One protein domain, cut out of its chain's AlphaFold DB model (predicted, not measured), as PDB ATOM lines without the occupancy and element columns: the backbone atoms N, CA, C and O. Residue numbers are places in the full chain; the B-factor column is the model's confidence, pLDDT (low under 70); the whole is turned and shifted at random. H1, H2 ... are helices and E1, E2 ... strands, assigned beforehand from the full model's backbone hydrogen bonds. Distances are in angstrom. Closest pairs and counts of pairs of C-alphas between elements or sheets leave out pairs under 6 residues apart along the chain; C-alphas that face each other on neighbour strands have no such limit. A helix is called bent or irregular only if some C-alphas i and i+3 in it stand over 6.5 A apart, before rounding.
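This is residues 14 to 113 of the 186 residues of an uncharacterized protein of Epulopiscium sp. SCG-B10WGA-EpuloB (UniProt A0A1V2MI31). A small, loop-rich body has the short hairpin E1 and E2 near its middle with H2 nearby, and a helix at each of two ends, H1 and H4, of which residues 14 to 19 and 105 to 112 stick out. H3 comes near H2, and long links without named elements make up much of the rest. The 100 printed residues hold four named helices and two named strands in the order H1, H2, E1, E2, H3, H4; the class is mostly helix, with under half of the residues in named elements. The whole is only just compact, close to loose, with a radius of gyration of the C-alphas of 15.1 A and spans of 45 by 39 by 27 A.

E1, residues 42 to 44, and E2, residues 50 to 52, form an antiparallel hairpin at 158 degrees, with N 43 and O 51 within hydrogen-bond range at 2.8 A. For H2, residues 27 to 35, and E1, the closest C-alphas are those of Asp 35 and Trp 42, 7.5 A apart. H3, residues 65 to 72, is close to H2 but not clearly touching, the closest C-alphas being those of Asp 35 and Asn 69 at 5.9 A. H1, residues 14 to 23, and H2 only just touch, with 3 pairs of C-alphas within 8 A, and only at the corner; the closest C-alphas are those of Leu 23 and Leu 29 at 5.6 A, and the lines are about perpendicular at 82 degrees. H4, residues 98 to 112, is apart from H2 and H3. Each O i to N i+4 pair is within hydrogen-bond range in H1, H2 and H3, and 8 of 11 are in H4.

H1 begins at C-alpha 14 (21.791, 10.389, 16.636) and is 14.5 A long. H2 measures 11.8 A and H3 10.4 A. H4 is 20.4 A long, ending at C-alpha 112 (38.242, 38.720, 46.707), and is irregular, with C-alphas 108 and 111 7.5 A apart.

The C-alphas farthest apart are those of Leu 14 and Glu 94, 48.6 A. The printed part has no cut; the links E2 to H3 and H3 to H4 are long. No printed residue is under 70 in pLDDT.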
ATOM      1  N   LEU A  14      20.421  10.342  17.138       96.75
ATOM      2  CA  LEU A  14      21.791  10.389  16.636       96.75
ATOM      3  C   LEU A  14      21.980  11.530  15.633       96.75
ATOM      4  O   LEU A  14      23.000  12.220  15.689       96.75
ATOM      5  N   ALA A  15      21.018  11.754  14.737       97.25
ATOM      6  CA  ALA A  15      21.046  12.913  13.850       97.25
ATOM      7  C   ALA A  15      20.976  14.224  14.642       97.25
ATOM      8  O   ALA A  15      21.767  15.132  14.385       97.25
ATOM      9  N   ALA A  16      20.101  14.298  15.650       95.44
ATOM     10  CA  ALA A  16      20.002  15.469  16.514       95.44
ATOM     11  C   ALA A  16      21.310  15.731  17.286       95.44
ATOM     12  O   ALA A  16      21.771  16.872  17.349       95.44
ATOM     13  N   LEU A  17      21.965  14.681  17.797       94.75
ATOM     14  CA  LEU A  17      23.270  14.807  18.449       94.75
ATOM     15  C   LEU A  17      24.363  15.289  17.484       94.75
ATOM     16  O   LEU A  17      25.148  16.159  17.848       94.75
ATOM     17  N   ARG A  18      24.401  14.776  16.248       96.00
ATOM     18  CA  ARG A  18      25.353  15.238  15.219       96.00
ATOM     19  C   ARG A  18      25.131  16.699  14.840       96.00
ATOM     20  O   ARG A  18      26.099  17.413  14.614       96.00
ATOM     21  N   ALA A  19      23.878  17.146  14.771       92.69
ATOM     22  CA  ALA A  19      23.566  18.549  14.520       92.69
ATOM     23  C   ALA A  19      24.066  19.441  15.666       92.69
ATOM     24  O   ALA A  19      24.664  20.484  15.415       92.69
ATOM     25  N   TRP A  20      23.884  19.007  16.916       92.31
ATOM     26  CA  TRP A  20      24.399  19.719  18.085       92.31
ATOM     27  C   TRP A  20      25.935  19.774  18.115       92.31
ATOM     28  O   TRP A  20      26.511  20.836  18.356       92.31
ATOM     29  N   ASP A  21      26.599  18.659  17.811       92.81
ATOM     30  CA  ASP A  21      28.062  18.568  17.704       92.81
ATOM     31  C   ASP A  21      28.614  19.463  16.581       92.81
ATOM     32  O   ASP A  21      29.594  20.187  16.762       92.81
ATOM     33  N   TYR A  22      27.918  19.524  15.441       93.88
ATOM     34  CA  TYR A  22      28.286  20.405  14.334       93.88
ATOM     35  C   TYR A  22      28.348  21.883  14.756       93.88
ATOM     36  O   TYR A  22      29.308  22.575  14.417       93.88
ATOM     37  N   LEU A  23      27.404  22.358  15.575       91.25
ATOM     38  CA  LEU A  23      27.423  23.739  16.083       91.25
ATOM     39  C   LEU A  23      28.647  24.045  16.972       91.25
ATOM     40  O   LEU A  23      29.006  25.207  17.138       91.25
ATOM     41  N   HIS A  24      29.315  23.024  17.517       90.31
ATOM     42  CA  HIS A  24      30.532  23.173  18.326       90.31
ATOM     43  C   HIS A  24      31.828  23.142  17.502       90.31
ATOM     44  O   HIS A  24      32.905  23.324  18.071       90.31
ATOM     45  N   SER A  25      31.750  22.910  16.187       91.50
ATOM     46  CA  SER A  25      32.913  22.536  15.369       91.50
ATOM     47  C   SER A  25      33.953  23.646  15.194       91.50
ATOM     48  O   SER A  25      35.139  23.345  15.068       91.50
ATOM     49  N   THR A  26      33.546  24.919  15.172       90.62
ATOM     50  CA  THR A  26      34.464  26.058  14.991       90.62
ATOM     51  C   THR A  26      34.079  27.239  15.886       90.62
ATOM     52  O   THR A  26      32.896  27.390  16.199       90.62
ATOM     53  N   PRO A  27      35.032  28.115  16.268       88.81
ATOM     54  CA  PRO A  27      34.728  29.348  17.003       88.81
ATOM     55  C   PRO A  27      33.661  30.207  16.309       88.81
ATOM     56  O   PRO A  27      32.773  30.746  16.959       88.81
ATOM     57  N   GLU A  28      33.707  30.282  14.978       90.50
ATOM     58  CA  GLU A  28      32.726  31.008  14.171       90.50
ATOM     59  C   GLU A  28      31.322  30.394  14.270       90.50
ATOM     60  O   GLU A  28      30.368  31.114  14.547       90.50
ATOM     61  N   LEU A  29      31.176  29.070  14.119       91.88
ATOM     62  CA  LEU A  29      29.869  28.410  14.246       91.88
ATOM     63  C   LEU A  29      29.288  28.565  15.652       91.88
ATOM     64  O   LEU A  29      28.084  28.774  15.796       91.88
ATOM     65  N   LYS A  30      30.139  28.523  16.681       91.94
ATOM     66  CA  LYS A  30      29.726  28.788  18.062       91.94
ATOM     67  C   LYS A  30      29.208  30.220  18.228       91.94
ATOM     68  O   LYS A  30      28.128  30.398  18.793       91.94
ATOM     69  N   ARG A  31      29.925  31.217  17.690       91.12
ATOM     70  CA  ARG A  31      29.493  32.628  17.680       91.12
ATOM     71  C   ARG A  31      28.188  32.815  16.917       91.12
ATOM     72  O   ARG A  31      27.278  33.435  17.448       91.12
ATOM     73  N   ILE A  32      28.049  32.209  15.738       92.94
ATOM     74  CA  ILE A  32      26.803  32.257  14.958       92.94
ATOM     75  C   ILE A  32      25.640  31.668  15.753       92.94
ATOM     76  O   ILE A  32      24.581  32.282  15.861       92.94
ATOM     77  N   ALA A  33      25.840  30.495  16.353       92.12
ATOM     78  CA  ALA A  33      24.806  29.834  17.136       92.12
ATOM     79  C   ALA A  33      24.405  30.636  18.386       92.12
ATOM     80  O   ALA A  33      23.243  30.580  18.794       92.12
ATOM     81  N   ARG A  34      25.337  31.370  19.006       89.81
ATOM     82  CA  ARG A  34      25.071  32.152  20.220       89.81
ATOM     83  C   ARG A  34      24.544  33.557  19.944       89.81
ATOM     84  O   ARG A  34      23.600  33.959  20.616       89.81
ATOM     85  N   ASP A  35      25.147  34.264  18.993       91.12
ATOM     86  CA  ASP A  35      25.011  35.712  18.805       91.12
ATOM     87  C   ASP A  35      24.559  36.118  17.391       91.12
ATOM     88  O   ASP A  35      24.394  37.305  17.110       91.12
ATOM     89  N   GLY A  36      24.308  35.149  16.508       92.38
ATOM     90  CA  GLY A  36      23.868  35.386  15.135       92.38
ATOM     91  C   GLY A  36      25.034  35.663  14.188       92.38
ATOM     92  O   GLY A  36      26.203  35.527  14.546       92.38
ATOM     93  N   ASN A  37      24.728  36.026  12.943       93.69
ATOM     94  CA  ASN A  37      25.766  36.265  11.939       93.69
ATOM     95  C   ASN A  37      26.612  37.504  12.274       93.69
ATOM     96  O   ASN A  37      26.118  38.477  12.852       93.69
ATOM     97  N   ALA A  38      27.879  37.483  11.851       94.06
ATOM     98  CA  ALA A  38      28.769  38.638  11.943       94.06
ATOM     99  C   ALA A  38      28.146  39.888  11.290       94.06
ATOM    100  O   ALA A  38      27.445  39.799  10.279       94.06
ATOM    101  N   GLY A  39      28.431  41.059  11.858       91.88
ATOM    102  CA  GLY A  39      27.921  42.361  11.426       91.88
ATOM    103  C   GLY A  39      26.625  42.803  12.113       91.88
ATOM    104  O   GLY A  39      26.133  43.887  11.809       91.88
ATOM    105  N   GLN A  40      26.064  41.992  13.017       90.94
ATOM    106  CA  GLN A  40      24.894  42.370  13.819       90.94
ATOM    107  C   GLN A  40      25.307  42.691  15.257       90.94
ATOM    108  O   GLN A  40      25.336  43.853  15.649       90.94
ATOM    109  N   LEU A  41      25.663  41.657  16.023       93.06
ATOM    110  CA  LEU A  41      26.012  41.769  17.446       93.06
ATOM    111  C   LEU A  41      27.504  41.545  17.730       93.06
ATOM    112  O   LEU A  41      27.961  41.625  18.869       93.06
ATOM    113  N   TRP A  42      28.267  41.233  16.687       93.75
ATOM    114  CA  TRP A  42      29.713  41.109  16.738       93.75
ATOM    115  C   TRP A  42      30.318  41.288  15.344       93.75
ATOM    116  O   TRP A  42      29.648  41.073  14.332       93.75
ATOM    117  N   ILE A  43      31.597  41.644  15.287       94.00
ATOM    118  CA  ILE A  43      32.383  41.815  14.061       94.00
ATOM    119  C   ILE A  43      33.534  40.807  14.072       94.00
ATOM    120  O   ILE A  43      34.171  40.601  15.105       94.00
ATOM    121  N   ASP A  44      33.787  40.169  12.929       93.19
ATOM    122  CA  ASP A  44      34.979  39.344  12.724       93.19
ATOM    123  C   ASP A  44      36.195  40.241  12.469       93.19
ATOM    124  O   ASP A  44      36.184  41.063  11.549       93.19
ATOM    125  N   ASN A  45      37.248  40.067  13.262       91.88
ATOM    126  CA  ASN A  45      38.484  40.832  13.113       91.88
ATOM    127  C   ASN A  45      39.405  40.246  12.022       91.88
ATOM    128  O   ASN A  45      40.409  40.863  11.662       91.88
ATOM    129  N   GLY A  46      39.085  39.063  11.477       90.56
ATOM    130  CA  GLY A  46      39.843  38.405  10.404       90.56
ATOM    131  C   GLY A  46      41.107  37.670  10.867       90.56
ATOM    132  O   GLY A  46      41.794  37.052  10.053       90.56
ATOM    133  N   ASP A  47      41.408  37.701  12.164       89.19
ATOM    134  CA  ASP A  47      42.522  36.996  12.812       89.19
ATOM    135  C   ASP A  47      42.049  35.820  13.692       89.19
ATOM    136  O   ASP A  47      42.830  35.238  14.445       89.19
ATOM    137  N   GLY A  48      40.767  35.458  13.584       85.19
ATOM    138  CA  GLY A  48      40.117  34.435  14.404       85.19
ATOM    139  C   GLY A  48      39.470  34.975  15.681       85.19
ATOM    140  O   GLY A  48      38.721  34.233  16.321       85.19
ATOM    141  N   THR A  49      39.686  36.248  16.025       90.19
ATOM    142  CA  THR A  49      39.008  36.925  17.140       90.19
ATOM    143  C   THR A  49      37.752  37.666  16.673       90.19
ATOM    144  O   THR A  49      37.505  37.832  15.479       90.19
ATOM    145  N   ALA A  50      36.927  38.097  17.626       93.31
ATOM    146  CA  ALA A  50      35.737  38.888  17.351       93.31
ATOM    147  C   ALA A  50      35.567  40.012  18.369       93.31
ATOM    148  O   ALA A  50      35.920  39.860  19.542       93.31
ATOM    149  N   THR A  51      34.964  41.104  17.912       92.50
ATOM    150  CA  THR A  51      34.643  42.271  18.736       92.50
ATOM    151  C   THR A  51      33.133  42.381  18.899       92.50
ATOM    152  O   THR A  51      32.409  42.228  17.917       92.50
ATOM    153  N   VAL A  52      32.638  42.622  20.115       91.81
ATOM    154  CA  VAL A  52      31.210  42.898  20.356       91.81
ATOM    155  C   VAL A  52      30.815  44.167  19.605       91.81
ATOM    156  O   VAL A  52      31.560  45.146  19.600       91.81
ATOM    157  N   SER A  53      29.643  44.155  18.978       90.38
ATOM    158  CA  SER A  53      29.092  45.322  18.295       90.38
ATOM    159  C   SER A  53      27.613  45.479  18.605       90.38
ATOM    160  O   SER A  53      26.928  44.504  18.899       90.38
ATOM    161  N   SER A  54      27.113  46.695  18.440       87.81
ATOM    162  CA  SER A  54      25.686  46.993  18.501       87.81
ATOM    163  C   SER A  54      25.285  47.699  17.211       87.81
ATOM    164  O   SER A  54      26.021  48.578  16.751       87.81
ATOM    165  N   PRO A  55      24.153  47.339  16.590       87.44
ATOM    166  CA  PRO A  55      23.659  48.071  15.435       87.44
ATOM    167  C   PRO A  55      23.237  49.486  15.856       87.44
ATOM    168  O   PRO A  55      22.543  49.659  16.854       87.44
ATOM    169  N   GLU A  56      23.595  50.502  15.066       86.94
ATOM    170  CA  GLU A  56      23.177  51.895  15.327       86.94
ATOM    171  C   GLU A  56      21.649  52.058  15.317       86.94
ATOM    172  O   GLU A  56      21.090  52.895  16.026       86.94
ATOM    173  N   ILE A  57      20.972  51.256  14.491       90.31
ATOM    174  CA  ILE A  57      19.516  51.211  14.377       90.31
ATOM    175  C   ILE A  57      19.083  49.755  14.509       90.31
ATOM    176  O   ILE A  57      19.444  48.906  13.691       90.31
ATOM    177  N   LEU A  58      18.284  49.475  15.535       92.12
ATOM    178  CA  LEU A  58      17.688  48.163  15.736       92.12
ATOM    179  C   LEU A  58      16.594  47.883  14.690       92.12
ATOM    180  O   LEU A  58      15.883  48.808  14.289       92.12
ATOM    181  N   PRO A  59      16.415  46.619  14.264       91.06
ATOM    182  CA  PRO A  59      15.288  46.234  13.420       91.06
ATOM    183  C   PRO A  59      13.932  46.567  14.055       91.06
ATOM    184  O   PRO A  59      13.781  46.530  15.277       91.06
ATOM    185  N   ASP A  60      12.927  46.828  13.213       92.69
ATOM    186  CA  ASP A  60      11.565  47.142  13.651       92.69
ATOM    187  C   ASP A  60      11.032  46.115  14.665       92.69
ATOM    188  O   ASP A  60      11.062  44.904  14.441       92.69
ATOM    189  N   GLY A  61      10.500  46.619  15.783       90.38
ATOM    190  CA  GLY A  61       9.937  45.801  16.859       90.38
ATOM    191  C   GLY A  61      10.939  45.334  17.918       90.38
ATOM    192  O   GLY A  61      10.508  44.766  18.918       90.38
ATOM    193  N   MET A  62      12.236  45.605  17.747       93.75
ATOM    194  CA  MET A  62      13.258  45.342  18.766       93.75
ATOM    195  C   MET A  62      13.500  46.584  19.627       93.75
ATOM    196  O   MET A  62      13.554  47.700  19.112       93.75
ATOM    197  N   THR A  63      13.671  46.393  20.939       92.81
ATOM    198  CA  THR A  63      13.952  47.494  21.884       92.81
ATOM    199  C   THR A  63      15.365  47.468  22.455       92.81
ATOM    200  O   THR A  63      15.793  48.440  23.074       92.81
ATOM    201  N   SER A  64      16.101  46.379  22.239       92.12
ATOM    202  CA  SER A  64      17.473  46.203  22.704       92.12
ATOM    203  C   SER A  64      18.229  45.173  21.857       92.12
ATOM    204  O   SER A  64      17.622  44.314  21.212       92.12
ATOM    205  N   ASP A  65      19.561  45.184  21.947       90.94
ATOM    206  CA  ASP A  65      20.422  44.113  21.419       90.94
ATOM    207  C   ASP A  65      20.056  42.745  22.000       90.94
ATOM    208  O   ASP A  65      20.255  41.703  21.374       90.94
ATOM    209  N   VAL A  66      19.493  42.742  23.211       89.75
ATOM    210  CA  VAL A  66      19.027  41.533  23.874       89.75
ATOM    211  C   VAL A  66      17.855  40.905  23.144       89.75
ATOM    212  O   VAL A  66      17.895  39.706  22.860       89.75
ATOM    213  N   ASP A  67      16.860  41.715  22.795       92.19
ATOM    214  CA  ASP A  67      15.691  41.268  22.033       92.19
ATOM    215  C   ASP A  67      16.101  40.787  20.638       92.19
ATOM    216  O   ASP A  67      15.639  39.741  20.169       92.19
ATOM    217  N   LEU A  68      17.035  41.510  20.006       93.56
ATOM    218  CA  LEU A  68      17.591  41.115  18.719       93.56
ATOM    219  C   LEU A  68      18.274  39.744  18.811       93.56
ATOM    220  O   LEU A  68      17.962  38.858  18.019       93.56
ATOM    221  N   ASN A  69      19.145  39.536  19.802       92.50
ATOM    222  CA  ASN A  69      19.881  38.282  19.995       92.50
ATOM    223  C   ASN A  69      18.937  37.085  20.213       92.50
ATOM    224  O   ASN A  69      19.106  36.054  19.563       92.50
ATOM    225  N   TYR A  70      17.893  37.239  21.041       91.06
ATOM    226  CA  TYR A  70      16.863  36.203  21.229       91.06
ATOM    227  C   TYR A  70      16.077  35.878  19.949       91.06
ATOM    228  O   TYR A  70      15.485  34.804  19.854       91.06
ATOM    229  N   THR A  71      16.056  36.789  18.973       92.25
ATOM    230  CA  THR A  71      15.365  36.593  17.692       92.25
ATOM    231  C   THR A  71      16.237  35.869  16.667       92.25
ATOM    232  O   THR A  71      15.724  35.090  15.864       92.25
ATOM    233  N   ILE A  72      17.547  36.128  16.670       92.44
ATOM    234  CA  ILE A  72      18.462  35.659  15.617       92.44
ATOM    235  C   ILE A  72      19.335  34.469  16.032       92.44
ATOM    236  O   ILE A  72      19.996  33.890  15.170       92.44
ATOM    237  N   ALA A  73      19.372  34.110  17.319       92.75
ATOM    238  CA  ALA A  73      20.306  33.120  17.849       92.75
ATOM    239  C   ALA A  73      19.795  32.406  19.115       92.75
ATOM    240  O   ALA A  73      18.718  32.694  19.636       92.75
ATOM    241  N   PHE A  74      20.582  31.454  19.631       89.12
ATOM    242  CA  PHE A  74      20.212  30.633  20.789       89.12
ATOM    243  C   PHE A  74      20.535  31.257  22.152       89.12
ATOM    244  O   PHE A  74      20.427  30.546  23.145       89.12
ATOM    245  N   ARG A  75      20.971  32.521  22.232       83.00
ATOM    246  CA  ARG A  75      21.304  33.281  23.458       83.00
ATOM    247  C   ARG A  75      21.433  32.463  24.755       83.00
ATOM    248  O   ARG A  75      20.464  32.245  25.481       83.00
ATOM    249  N   GLY A  76      22.643  32.019  25.083       77.75
ATOM    250  CA  GLY A  76      22.908  31.271  26.325       77.75
ATOM    251  C   GLY A  76      22.413  29.815  26.347       77.75
ATOM    252  O   GLY A  76      22.748  29.089  27.278       77.75
ATOM    253  N   LEU A  77      21.683  29.373  25.320       84.56
ATOM    254  CA  LEU A  77      21.315  27.975  25.051       84.56
ATOM    255  C   LEU A  77      22.120  27.368  23.890       84.56
ATOM    256  O   LEU A  77      21.837  26.251  23.467       84.56
ATOM    257  N   GLY A  78      23.083  28.118  23.348       83.88
ATOM    258  CA  GLY A  78      23.966  27.686  22.270       83.88
ATOM    259  C   GLY A  78      25.173  26.869  22.753       83.88
ATOM    260  O   GLY A  78      25.266  26.516  23.931       83.88
ATOM    261  N   PRO A  79      26.111  26.576  21.840       86.69
ATOM    262  CA  PRO A  79      27.353  25.890  22.149       86.69
ATOM    263  C   PRO A  79      28.148  26.529  23.282       86.69
ATOM    264  O   PRO A  79      28.142  27.747  23.477       86.69
ATOM    265  N   LEU A  80      28.896  25.696  23.999       85.06
ATOM    266  CA  LEU A  80      29.824  26.171  25.015       85.06
ATOM    267  C   LEU A  80      31.004  26.903  24.356       85.06
ATOM    268  O   LEU A  80      31.680  26.359  23.477       85.06
ATOM    269  N   MET A  81      31.249  28.132  24.809       87.00
ATOM    270  CA  MET A  81      32.293  29.018  24.288       87.00
ATOM    271  C   MET A  81      33.267  29.389  25.403       87.00
ATOM    272  O   MET A  81      32.836  29.705  26.513       87.00
ATOM    273  N   PHE A  82      34.563  29.386  25.099       82.06
ATOM    274  CA  PHE A  82      35.619  29.778  26.029       82.06
ATOM    275  C   PHE A  82      36.627  30.708  25.362       82.06
ATOM    276  O   PHE A  82      36.904  30.567  24.175       82.06
ATOM    277  N   GLY A  83      37.232  31.605  26.144       84.12
ATOM    278  CA  GLY A  83      38.357  32.426  25.696       84.12
ATOM    279  C   GLY A  83      38.057  33.159  24.387       84.12
ATOM    280  O   GLY A  83      37.110  33.941  24.312       84.12
ATOM    281  N   ASP A  84      38.847  32.873  23.355       83.75
ATOM    282  CA  ASP A  84      38.761  33.530  22.046       83.75
ATOM    283  C   ASP A  84      37.569  33.064  21.186       83.75
ATOM    284  O   ASP A  84      37.283  33.672  20.157       83.75
ATOM    285  N   ASP A  85      36.814  32.045  21.624       86.50
ATOM    286  CA  ASP A  85      35.508  31.728  21.024       86.50
ATOM    287  C   ASP A  85      34.499  32.865  21.250       86.50
ATOM    288  O   ASP A  85      33.542  33.009  20.494       86.50
ATOM    289  N   THR A  86      34.676  33.651  22.316       88.19
ATOM    290  CA  THR A  86      33.770  34.746  22.671       88.19
ATOM    291  C   THR A  86      34.190  36.047  21.999       88.19
ATOM    292  O   THR A  86      35.373  36.390  21.985       88.19
ATOM    293  N   ALA A  87      33.216  36.789  21.465       90.50
ATOM    294  CA  ALA A  87      33.452  38.172  21.080       90.50
ATOM    295  C   ALA A  87      33.780  38.993  22.337       90.50
ATOM    296  O   ALA A  87      33.097  38.878  23.359       90.50
ATOM    297  N   LYS A  88      34.838  39.800  22.267       90.81
ATOM    298  CA  LYS A  88      35.289  40.651  23.375       90.81
ATOM    299  C   LYS A  88      34.874  42.098  23.110       90.81
ATOM    300  O   LYS A  88      34.802  42.493  21.950       90.81
ATOM    301  N   PRO A  89      34.573  42.900  24.137       90.44
ATOM    302  CA  PRO A  89      34.337  44.320  23.920       90.44
ATOM    303  C   PRO A  89      35.628  45.006  23.452       90.44
ATOM    304  O   PRO A  89      36.732  44.539  23.753       90.44
ATOM    305  N   ASP A  90      35.502  46.121  22.732       89.00
ATOM    306  CA  ASP A  90      36.660  46.952  22.402       89.00
ATOM    307  C   ASP A  90      37.166  47.661  23.664       89.00
ATOM    308  O   ASP A  90      36.575  48.621  24.155       89.00
ATOM    309  N   MET A  91      38.289  47.177  24.191       86.69
ATOM    310  CA  MET A  91      38.908  47.703  25.408       86.69
ATOM    311  C   MET A  91      39.515  49.104  25.232       86.69
ATOM    312  O   MET A  91      39.926  49.701  26.228       86.69
ATOM    313  N   ASN A  92      39.599  49.613  23.998       86.25
ATOM    314  CA  ASN A  92      40.154  50.930  23.676       86.25
ATOM    315  C   ASN A  92      39.092  51.926  23.180       86.25
ATOM    316  O   ASN A  92      39.462  53.004  22.709       86.25
ATOM    317  N   ALA A  93      37.804  51.581  23.260       81.50
ATOM    318  CA  ALA A  93      36.725  52.471  22.850       81.50
ATOM    319  C   ALA A  93      36.755  53.796  23.639       81.50
ATOM    320  O   ALA A  93      37.040  53.814  24.838       81.50
ATOM    321  N   GLU A  94      36.441  54.911  22.964       81.06
ATOM    322  CA  GLU A  94      36.371  56.237  23.602       81.06
ATOM    323  C   GLU A  94      35.291  56.287  24.694       81.06
ATOM    324  O   GLU A  94      35.478  56.919  25.735       81.06
ATOM    325  N   GLU A  95      34.181  55.579  24.472       80.81
ATOM    326  CA  GLU A  95      33.118  55.377  25.450       80.81
ATOM    327  C   GLU A  95      33.221  53.973  26.053       80.81
ATOM    328  O   GLU A  95      33.072  52.959  25.371       80.81
ATOM    329  N   ILE A  96      33.461  53.915  27.363       78.56
ATOM    330  CA  ILE A  96      33.504  52.659  28.109       78.56
ATOM    331  C   ILE A  96      32.067  52.202  28.377       78.56
ATOM    332  O   ILE A  96      31.323  52.879  29.087       78.56
ATOM    333  N   ASN A  97      31.697  51.035  27.849       81.19
ATOM    334  CA  ASN A  97      30.413  50.394  28.126       81.19
ATOM    335  C   ASN A  97      30.508  49.364  29.273       81.19
ATOM    336  O   ASN A  97      31.594  49.024  29.755       81.19
ATOM    337  N   ASP A  98      29.356  48.841  29.700       83.38
ATOM    338  CA  ASP A  98      29.257  47.875  30.804       83.38
ATOM    339  C   ASP A  98      30.070  46.591  30.573       83.38
ATOM    340  O   ASP A  98      30.561  45.988  31.532       83.38
ATOM    341  N   ASP A  99      30.242  46.165  29.319       82.56
ATOM    342  CA  ASP A  99      31.026  44.972  29.004       82.56
ATOM    343  C   ASP A  99      32.524  45.222  29.209       82.56
ATOM    344  O   ASP A  99      33.185  44.398  29.844       82.56
ATOM    345  N   VAL A 100      33.057  46.372  28.777       87.75
ATOM    346  CA  VAL A 100      34.447  46.772  29.079       87.75
ATOM    347  C   VAL A 100      34.661  46.862  30.594       87.75
ATOM    348  O   VAL A 100      35.634  46.300  31.109       87.75
ATOM    349  N   LEU A 101      33.735  47.503  31.323       88.25
ATOM    350  CA  LEU A 101      33.805  47.604  32.788       88.25
ATOM    351  C   LEU A 101      33.835  46.228  33.450       88.25
ATOM    352  O   LEU A 101      34.630  46.006  34.362       88.25
ATOM    353  N   ARG A 102      33.017  45.276  32.979       87.25
ATOM    354  CA  ARG A 102      33.003  43.911  33.521       87.25
ATOM    355  C   ARG A 102      34.369  43.243  33.390       87.25
ATOM    356  O   ARG A 102      34.832  42.656  34.365       87.25
ATOM    357  N   TYR A 103      35.024  43.346  32.233       86.69
ATOM    358  CA  TYR A 103      36.368  42.786  32.046       86.69
ATOM    359  C   TYR A 103      37.398  43.441  32.978       86.69
ATOM    360  O   TYR A 103      38.198  42.734  33.584       86.69
ATOM    361  N   GLN A 104      37.340  44.764  33.159       87.06
ATOM    362  CA  GLN A 104      38.231  45.478  34.084       87.06
ATOM    363  C   GLN A 104      37.983  45.091  35.553       87.06
ATOM    364  O   GLN A 104      38.925  44.920  36.328       87.06
ATOM    365  N   TYR A 105      36.719  44.918  35.942       90.19
ATOM    366  CA  TYR A 105      36.347  44.548  37.304       90.19
ATOM    367  C   TYR A 105      36.726  43.117  37.667       90.19
ATOM    368  O   TYR A 105      37.028  42.873  38.832       90.19
ATOM    369  N   VAL A 106      36.760  42.179  36.716       88.69
ATOM    370  CA  VAL A 106      37.209  40.807  37.009       88.69
ATOM    371  C   VAL A 106      38.620  40.813  37.592       88.69
ATOM    372  O   VAL A 106      38.836  40.202  38.634       88.69
ATOM    373  N   ASP A 107      39.554  41.541  36.978       86.94
ATOM    374  CA  ASP A 107      40.928  41.623  37.482       86.94
ATOM    375  C   ASP A 107      41.007  42.381  38.812       86.94
ATOM    376  O   ASP A 107      41.750  41.974  39.704       86.94
ATOM    377  N   PHE A 108      40.203  43.436  38.972       90.38
ATOM    378  CA  PHE A 108      40.131  44.202  40.217       90.38
ATOM    379  C   PHE A 108      39.618  43.364  41.397       90.38
ATOM    380  O   PHE A 108      40.151  43.455  42.499       90.38
ATOM    381  N   TYR A 109      38.591  42.536  41.178       91.00
ATOM    382  CA  TYR A 109      37.958  41.758  42.242       91.00
ATOM    383  C   TYR A 109      38.541  40.358  42.428       91.00
ATOM    384  O   TYR A 109      38.149  39.669  43.370       91.00
ATOM    385  N   LYS A 110      39.478  39.935  41.572       91.56
ATOM    386  CA  LYS A 110      40.017  38.570  41.560       91.56
ATOM    387  C   LYS A 110      40.560  38.117  42.915       91.56
ATOM    388  O   LYS A 110      40.401  36.954  43.262       91.56
ATOM    389  N   GLU A 111      41.179  39.017  43.678       93.19
ATOM    390  CA  GLU A 111      41.715  38.711  45.014       93.19
ATOM    391  C   GLU A 111      40.631  38.463  46.079       93.19
ATOM    392  O   GLU A 111      40.915  37.873  47.116       93.19
ATOM    393  N   TYR A 112      39.395  38.899  45.820       93.00
ATOM    394  CA  TYR A 112      38.242  38.720  46.707       93.00
ATOM    395  C   TYR A 112      37.346  37.554  46.279       93.00
ATOM    396  O   TYR A 112      36.298  37.331  46.890       93.00
ATOM    397  N   PHE A 113      37.699  36.834  45.210       90.69
ATOM    398  CA  PHE A 113      36.943  35.659  44.798       90.69
ATOM    399  C   PHE A 113      37.085  34.563  45.852       90.69
ATOM    400  O   PHE A 113      38.159  34.333  46.398       90.69
TER     401      PHE A 113